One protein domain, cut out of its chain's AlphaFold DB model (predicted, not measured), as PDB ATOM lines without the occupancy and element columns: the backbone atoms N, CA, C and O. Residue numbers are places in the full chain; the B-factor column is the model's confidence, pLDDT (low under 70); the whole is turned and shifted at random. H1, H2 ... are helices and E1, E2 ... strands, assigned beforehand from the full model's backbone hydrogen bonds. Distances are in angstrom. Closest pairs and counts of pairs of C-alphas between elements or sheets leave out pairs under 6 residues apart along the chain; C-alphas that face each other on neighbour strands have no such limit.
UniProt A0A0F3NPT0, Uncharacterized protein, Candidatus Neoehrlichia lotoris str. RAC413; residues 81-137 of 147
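AT A GLANCE: This is residues 81 to 137 of the 147 residues of an uncharacterized protein of Candidatus Neoehrlichia lotoris str. RAC413 (UniProt A0A0F3NPT0). A strongly twisted sheet of three strands forms a wall, with short H2 over it near the end of E2, H1 next to H2, and small H3 far from both, near E3. The 57 printed residues include E1, E2, H1, H2, E3, H3 in that order; the sheet E1 - E2 - E3 is antiparallel, the class mixed. It is compact, radius of gyration of the C-alphas 11.3 A, spanning 29 by 24 by 14 A.

IN THESE COORDINATES: E1, residues 81 to 87, begins at C-alpha 81 (265.077, 228.470, 352.263). E2, 90 to 98, is 23.8 A long; H1 is 103 to 110, H2 117 to 120. E3, 121 to 128, 19.9 A, bends by 63 degrees at 124. H3, 134 to 137, ends at C-alpha 137 (258.020, 237.218, 348.438).

HOW THE PARTS SIT: E1 and E2 form a hairpin, N 83 and O 94 2.8 A apart; between E2 and E3, N 95 and O 125 are 2.8 A apart. H2, height over the sheet 7.7 A, is only just over E2, with 3 C-alphas. H1 and H2 are close but not clearly touching, closest C-alphas Phe 106 and Tyr 120, 6.4 A. H1 and H3 only graze the sheet. Each O i to N i+4 pair in H1 is within hydrogen-bond range; H2 and H3 are too short for one.

THE WHOLE: The farthest C-alphas, Gly 89 and Asn 101, are 32.0 A apart. The printed part has no cut and no long link; no printed residue is under 70 in pLDDT.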
ATOM      1  N   PHE A  81     264.271 227.714 351.314       88.25
ATOM      2  CA  PHE A  81     265.077 228.470 352.263       88.25
ATOM      3  C   PHE A  81     265.424 229.849 351.709       88.25
ATOM      4  O   PHE A  81     265.874 229.989 350.571       88.25
ATOM      5  N   LEU A  82     265.253 230.870 352.551       89.75
ATOM      6  CA  LEU A  82     265.761 232.215 352.309       89.75
ATOM      7  C   LEU A  82     267.152 232.335 352.931       89.75
ATOM      8  O   LEU A  82     267.298 232.369 354.155       89.75
ATOM      9  N   VAL A  83     268.171 232.418 352.083       87.19
ATOM     10  CA  VAL A  83     269.555 232.630 352.500       87.19
ATOM     11  C   VAL A  83     269.892 234.099 352.350       87.19
ATOM     12  O   VAL A  83     269.765 234.672 351.271       87.19
ATOM     13  N   ARG A  84     270.328 234.704 353.452       88.88
ATOM     14  CA  ARG A  84     270.825 236.076 353.495       88.88
ATOM     15  C   ARG A  84     272.312 236.032 353.789       88.88
ATOM     16  O   ARG A  84     272.755 235.275 354.651       88.88
ATOM     17  N   GLY A  85     273.074 236.817 353.047       86.50
ATOM     18  CA  GLY A  85     274.522 236.813 353.135       86.50
ATOM     19  C   GLY A  85     275.125 238.152 352.754       86.50
ATOM     20  O   GLY A  85     274.437 239.114 352.409       86.50
ATOM     21  N   LYS A  86     276.451 238.201 352.835       86.94
ATOM     22  CA  LYS A  86     277.248 239.349 352.424       86.94
ATOM     23  C   LYS A  86     278.212 238.888 351.344       86.94
ATOM     24  O   LYS A  86     279.193 238.216 351.646       86.94
ATOM     25  N   ASP A  87     277.930 239.253 350.101       81.00
ATOM     26  CA  ASP A  87     278.822 239.006 348.975       81.00
ATOM     27  C   ASP A  87     279.673 240.257 348.728       81.00
ATOM     28  O   ASP A  87     279.163 241.338 348.419       81.00
ATOM     29  N   LYS A  88     280.990 240.138 348.939       81.38
ATOM     30  CA  LYS A  88     281.983 241.198 348.663       81.38
ATOM     31  C   LYS A  88     281.644 242.572 349.262       81.38
ATOM     32  O   LYS A  88     281.870 243.609 348.645       81.38
ATOM     33  N   GLY A  89     281.086 242.592 350.471       85.00
ATOM     34  CA  GLY A  89     280.718 243.838 351.148       85.00
ATOM     35  C   GLY A  89     279.273 244.285 350.933       85.00
ATOM     36  O   GLY A  89     278.797 245.111 351.707       85.00
ATOM     37  N   ARG A  90     278.560 243.713 349.956       87.12
ATOM     38  CA  ARG A  90     277.154 244.010 349.672       87.12
ATOM     39  C   ARG A  90     276.255 242.918 350.230       87.12
ATOM     40  O   ARG A  90     276.568 241.735 350.135       87.12
ATOM     41  N   PHE A  91     275.141 243.321 350.826       90.12
ATOM     42  CA  PHE A  91     274.121 242.371 351.246       90.12
ATOM     43  C   PHE A  91     273.448 241.772 350.015       90.12
ATOM     44  O   PHE A  91     273.181 242.483 349.041       90.12
ATOM     45  N   ALA A  92     273.219 240.468 350.061       91.19
ATOM     46  CA  ALA A  92     272.524 239.732 349.025       91.19
ATOM     47  C   ALA A  92     271.600 238.698 349.663       91.19
ATOM     48  O   ALA A  92     271.883 238.147 350.736       91.19
ATOM     49  N   TRP A  93     270.500 238.427 348.977       91.50
ATOM     50  CA  TRP A  93     269.518 237.432 349.366       91.50
ATOM     51  C   TRP A  93     269.291 236.453 348.215       91.50
ATOM     52  O   TRP A  93     269.320 236.816 347.037       91.50
ATOM     53  N   HIS A  94     269.061 235.192 348.571       90.50
ATOM     54  CA  HIS A  94     268.834 234.097 347.636       90.50
ATOM     55  C   HIS A  94     267.711 233.199 348.157       90.50
ATOM     56  O   HIS A  94     267.770 232.713 349.286       90.50
ATOM     57  N   TYR A  95     266.705 232.955 347.322       90.50
ATOM     58  CA  TYR A  95     265.703 231.917 347.539       90.50
ATOM     59  C   TYR A  95     266.174 230.618 346.909       90.50
ATOM     60  O   TYR A  95     266.472 230.573 345.714       90.50
ATOM     61  N   VAL A  96     266.223 229.562 347.713       90.00
ATOM     62  CA  VAL A  96     266.801 228.281 347.316       90.00
ATOM     63  C   VAL A  96     265.839 227.166 347.666       90.00
ATOM     64  O   VAL A  96     265.427 227.027 348.816       90.00
ATOM     65  N   LEU A  97     265.510 226.352 346.672       90.50
ATOM     66  CA  LEU A  97     264.768 225.119 346.847       90.50
ATOM     67  C   LEU A  97     265.766 223.981 347.069       90.50
ATOM     68  O   LEU A  97     266.393 223.492 346.130       90.50
ATOM     69  N   VAL A  98     265.951 223.600 348.329       90.50
ATOM     70  CA  VAL A  98     266.902 222.573 348.763       90.50
ATOM     71  C   VAL A  98     266.298 221.185 348.581       90.50
ATOM     72  O   VAL A  98     265.166 220.930 348.978       90.50
ATOM     73  N   ASP A  99     267.069 220.240 348.047       88.12
ATOM     74  CA  ASP A  99     266.600 218.859 347.937       88.12
ATOM     75  C   ASP A  99     266.347 218.261 349.329       88.12
ATOM     76  O   ASP A  99     267.193 218.360 350.223       88.12
ATOM     77  N   LYS A 100     265.240 217.532 349.512       86.06
ATOM     78  CA  LYS A 100     264.896 216.896 350.800       86.06
ATOM     79  C   LYS A 100     266.034 216.043 351.382       86.06
ATOM     80  O   LYS A 100     266.264 216.065 352.585       86.06
ATOM     81  N   ASN A 101     266.782 215.348 350.521       86.19
ATOM     82  CA  ASN A 101     267.926 214.514 350.914       86.19
ATOM     83  C   ASN A 101     269.165 215.329 351.327       86.19
ATOM     84  O   ASN A 101     270.033 214.818 352.024       86.19
ATOM     85  N   LYS A 102     269.269 216.584 350.878       86.88
ATOM     86  CA  LYS A 102     270.396 217.485 351.152       86.88
ATOM     87  C   LYS A 102     270.080 218.517 352.233       86.88
ATOM     88  O   LYS A 102     271.000 219.151 352.743       86.88
ATOM     89  N   ARG A 103     268.808 218.652 352.622       87.38
ATOM     90  CA  ARG A 103     268.315 219.571 353.661       87.38
ATOM     91  C   ARG A 103     269.093 219.469 354.970       87.38
ATOM     92  O   ARG A 103     269.469 220.491 355.532       87.38
ATOM     93  N   GLU A 104     269.363 218.259 355.449       87.50
ATOM     94  CA  GLU A 104     270.111 218.066 356.700       87.50
ATOM     95  C   GLU A 104     271.555 218.558 356.587       87.50
ATOM     96  O   GLU A 104     272.050 219.257 357.471       87.50
ATOM     97  N   MET A 105     272.215 218.266 355.466       86.56
ATOM     98  CA  MET A 105     273.580 218.720 355.202       86.56
ATOM     99  C   MET A 105     273.638 220.243 355.025       86.56
ATOM    100  O   MET A 105     274.565 220.883 355.519       86.56
ATOM    101  N   PHE A 106     272.624 220.824 354.380       87.31
ATOM    102  CA  PHE A 106     272.448 222.269 354.257       87.31
ATOM    103  C   PHE A 106     272.307 222.928 355.635       87.31
ATOM    104  O   PHE A 106     273.007 223.890 355.940       87.31
ATOM    105  N   LEU A 107     271.470 222.361 356.508       85.25
ATOM    106  CA  LEU A 107     271.245 222.867 357.862       85.25
ATOM    107  C   LEU A 107     272.477 222.713 358.767       85.25
ATOM    108  O   LEU A 107     272.728 223.545 359.637       85.25
ATOM    109  N   ALA A 108     273.264 221.654 358.574       86.56
ATOM    110  CA  ALA A 108     274.536 221.485 359.267       86.56
ATOM    111  C   ALA A 108     275.572 222.513 358.789       86.56
ATOM    112  O   ALA A 108     276.278 223.110 359.601       86.56
ATOM    113  N   LYS A 109     275.650 222.752 357.473       84.44
ATOM    114  CA  LYS A 109     276.633 223.659 356.876       84.44
ATOM    115  C   LYS A 109     276.283 225.133 357.077       84.44
ATOM    116  O   LYS A 109     277.199 225.937 357.228       84.44
ATOM    117  N   SER A 110     275.003 225.492 357.171       81.94
ATOM    118  CA  SER A 110     274.578 226.873 357.440       81.94
ATOM    119  C   SER A 110     275.107 227.388 358.784       81.94
ATOM    120  O   SER A 110     275.463 228.558 358.896       81.94
ATOM    121  N   LYS A 111     275.290 226.501 359.773       80.81
ATOM    122  CA  LYS A 111     275.946 226.820 361.056       80.81
ATOM    123  C   LYS A 111     277.436 227.153 360.918       80.81
ATOM    124  O   LYS A 111     277.988 227.828 361.776       80.81
ATOM    125  N   SER A 112     278.087 226.689 359.850       77.69
ATOM    126  CA  SER A 112     279.517 226.896 359.580       77.69
ATOM    127  C   SER A 112     279.818 228.241 358.894       77.69
ATOM    128  O   SER A 112     280.976 228.514 358.582       77.69
ATOM    129  N   GLY A 113     278.803 229.077 358.639       72.75
ATOM    130  CA  GLY A 113     278.943 230.476 358.209       72.75
ATOM    131  C   GLY A 113     279.188 230.705 356.714       72.75
ATOM    132  O   GLY A 113     278.804 231.747 356.194       72.75
ATOM    133  N   SER A 114     279.757 229.736 355.997       75.25
ATOM    134  CA  SER A 114     279.875 229.767 354.533       75.25
ATOM    135  C   SER A 114     279.252 228.513 353.935       75.25
ATOM    136  O   SER A 114     279.635 227.380 354.244       75.25
ATOM    137  N   ILE A 115     278.243 228.724 353.098       82.06
ATOM    138  CA  ILE A 115     277.507 227.656 352.443       82.06
ATOM    139  C   ILE A 115     277.260 228.036 350.991       82.06
ATOM    140  O   ILE A 115     276.736 229.108 350.702       82.06
ATOM    141  N   ASP A 116     277.654 227.150 350.083       82.12
ATOM    142  CA  ASP A 116     277.335 227.306 348.673       82.12
ATOM    143  C   ASP A 116     275.949 226.723 348.409       82.12
ATOM    144  O   ASP A 116     275.761 225.509 348.340       82.12
ATOM    145  N   VAL A 117     274.973 227.613 348.293       83.25
ATOM    146  CA  VAL A 117     273.569 227.281 348.049       83.25
ATOM    147  C   VAL A 117     273.343 226.494 346.757       83.25
ATOM    148  O   VAL A 117     272.426 225.673 346.718       83.25
ATOM    149  N   ALA A 118     274.187 226.675 345.736       85.00
ATOM    150  CA  ALA A 118     274.033 226.007 344.445       85.00
ATOM    151  C   ALA A 118     274.322 224.496 344.512       85.00
ATOM    152  O   ALA A 118     273.861 223.734 343.666       85.00
ATOM    153  N   LEU A 119     275.050 224.033 345.535       85.25
ATOM    154  CA  LEU A 119     275.359 222.609 345.717       85.25
ATOM    155  C   LEU A 119     274.185 221.816 346.317       85.25
ATOM    156  O   LEU A 119     274.057 220.604 346.105       85.25
ATOM    157  N   TYR A 120     273.321 222.489 347.080       85.94
ATOM    158  CA  TYR A 120     272.256 221.845 347.855       85.94
ATOM    159  C   TYR A 120     270.906 221.822 347.144       85.94
ATOM    160  O   TYR A 120     270.040 221.032 347.523       85.94
ATOM    161  N   GLY A 121     270.719 222.657 346.126       87.75
ATOM    162  CA  GLY A 121     269.439 222.774 345.452       87.75
ATOM    163  C   GLY A 121     269.442 223.801 344.332       87.75
ATOM    164  O   GLY A 121     270.493 224.232 343.859       87.75
ATOM    165  N   GLN A 122     268.240 224.184 343.914       89.56
ATOM    166  CA  GLN A 122     268.031 225.144 342.839       89.56
ATOM    167  C   GLN A 122     267.761 226.537 343.406       89.56
ATOM    168  O   GLN A 122     266.909 226.714 344.273       89.56
ATOM    169  N   ILE A 123     268.464 227.541 342.887       89.56
ATOM    170  CA  ILE A 123     268.193 228.944 343.202       89.56
ATOM    171  C   ILE A 123     267.005 229.392 342.346       89.56
ATOM    172  O   ILE A 123     267.059 229.294 341.123       89.56
ATOM    173  N   LEU A 124     265.938 229.863 342.991       89.44
ATOM    174  CA  LEU A 124     264.742 230.379 342.319       89.44
ATOM    175  C   LEU A 124     264.912 231.860 341.991       89.44
ATOM    176  O   LEU A 124     264.830 232.270 340.838       89.44
ATOM    177  N   TYR A 125     265.208 232.649 343.022       90.19
ATOM    178  CA  TYR A 125     265.396 234.087 342.911       90.19
ATOM    179  C   TYR A 125     266.636 234.510 343.680       90.19
ATOM    180  O   TYR A 125     266.987 233.935 344.711       90.19
ATOM    181  N   SER A 126     267.293 235.544 343.181       89.62
ATOM    182  CA  SER A 126     268.428 236.168 343.843       89.62
ATOM    183  C   SER A 126     268.373 237.665 343.635       89.62
ATOM    184  O   SER A 126     267.857 238.138 342.620       89.62
ATOM    185  N   GLY A 127     268.908 238.407 344.590       90.50
ATOM    186  CA  GLY A 127     268.985 239.846 344.470       90.50
ATOM    187  C   GLY A 127     269.929 240.464 345.478       90.50
ATOM    188  O   GLY A 127     270.421 239.827 346.409       90.50
ATOM    189  N   TRP A 128     270.184 241.743 345.248       91.56
ATOM    190  CA  TRP A 128     270.972 242.576 346.138       91.56
ATOM    191  C   TRP A 128     270.063 243.220 347.183       91.56
ATOM    192  O   TRP A 128     268.899 243.521 346.912       91.56
ATOM    193  N   GLY A 129     270.609 243.444 348.372       88.69
ATOM    194  CA  GLY A 129     269.902 244.017 349.511       88.69
ATOM    195  C   GLY A 129     269.890 243.089 350.719       88.69
ATOM    196  O   GLY A 129     270.324 241.940 350.665       88.69
ATOM    197  N   GLU A 130     269.407 243.618 351.835       84.19
ATOM    198  CA  GLU A 130     269.286 242.870 353.087       84.19
ATOM    199  C   GLU A 130     268.071 241.937 353.081       84.19
ATOM    200  O   GLU A 130     268.145 240.811 353.576       84.19
ATOM    201  N   ASN A 131     266.973 242.386 352.471       84.94
ATOM    202  CA  ASN A 131     265.720 241.652 352.400       84.94
ATOM    203  C   ASN A 131     265.186 241.606 350.962       84.94
ATOM    204  O   ASN A 131     265.389 242.559 350.202       84.94
ATOM    205  N   PRO A 132     264.503 240.511 350.589       88.38
ATOM    206  CA  PRO A 132     263.835 240.413 349.302       88.38
ATOM    207  C   PRO A 132     262.681 241.421 349.196       88.38
ATOM    208  O   PRO A 132     262.002 241.674 350.193       88.38
ATOM    209  N   PRO A 133     262.430 241.987 348.004       89.56
ATOM    210  CA  PRO A 133     261.286 242.859 347.776       89.56
ATOM    211  C   PRO A 133     259.981 242.059 347.839       89.56
ATOM    212  O   PRO A 133     259.932 240.894 347.430       89.56
ATOM    213  N   GLU A 134     258.910 242.705 348.301       88.62
ATOM    214  CA  GLU A 134     257.598 242.078 348.522       88.62
ATOM    215  C   GLU A 134     257.034 241.396 347.272       88.62
ATOM    216  O   GLU A 134     256.377 240.367 347.379       88.62
ATOM    217  N   GLU A 135     257.337 241.904 346.075       89.44
ATOM    218  CA  GLU A 135     256.918 241.276 344.819       89.44
ATOM    219  C   GLU A 135     257.454 239.840 344.686       89.44
ATOM    220  O   GLU A 135     256.734 238.940 344.254       89.44
ATOM    221  N   ILE A 136     258.710 239.612 345.078       89.50
ATOM    222  CA  ILE A 136     259.350 238.294 345.001       89.50
ATOM    223  C   ILE A 136     258.829 237.389 346.111       89.50
ATOM    224  O   ILE A 136     258.556 236.218 345.855       89.50
ATOM    225  N   VAL A 137     258.640 237.938 347.316       87.94
ATOM    226  CA  VAL A 137     258.020 237.218 348.438       87.94
ATOM    227  C   VAL A 137     256.636 236.720 348.028       87.94
ATOM    228  O   VAL A 137     256.363 235.531 348.132       87.94
TER     229      VAL A 137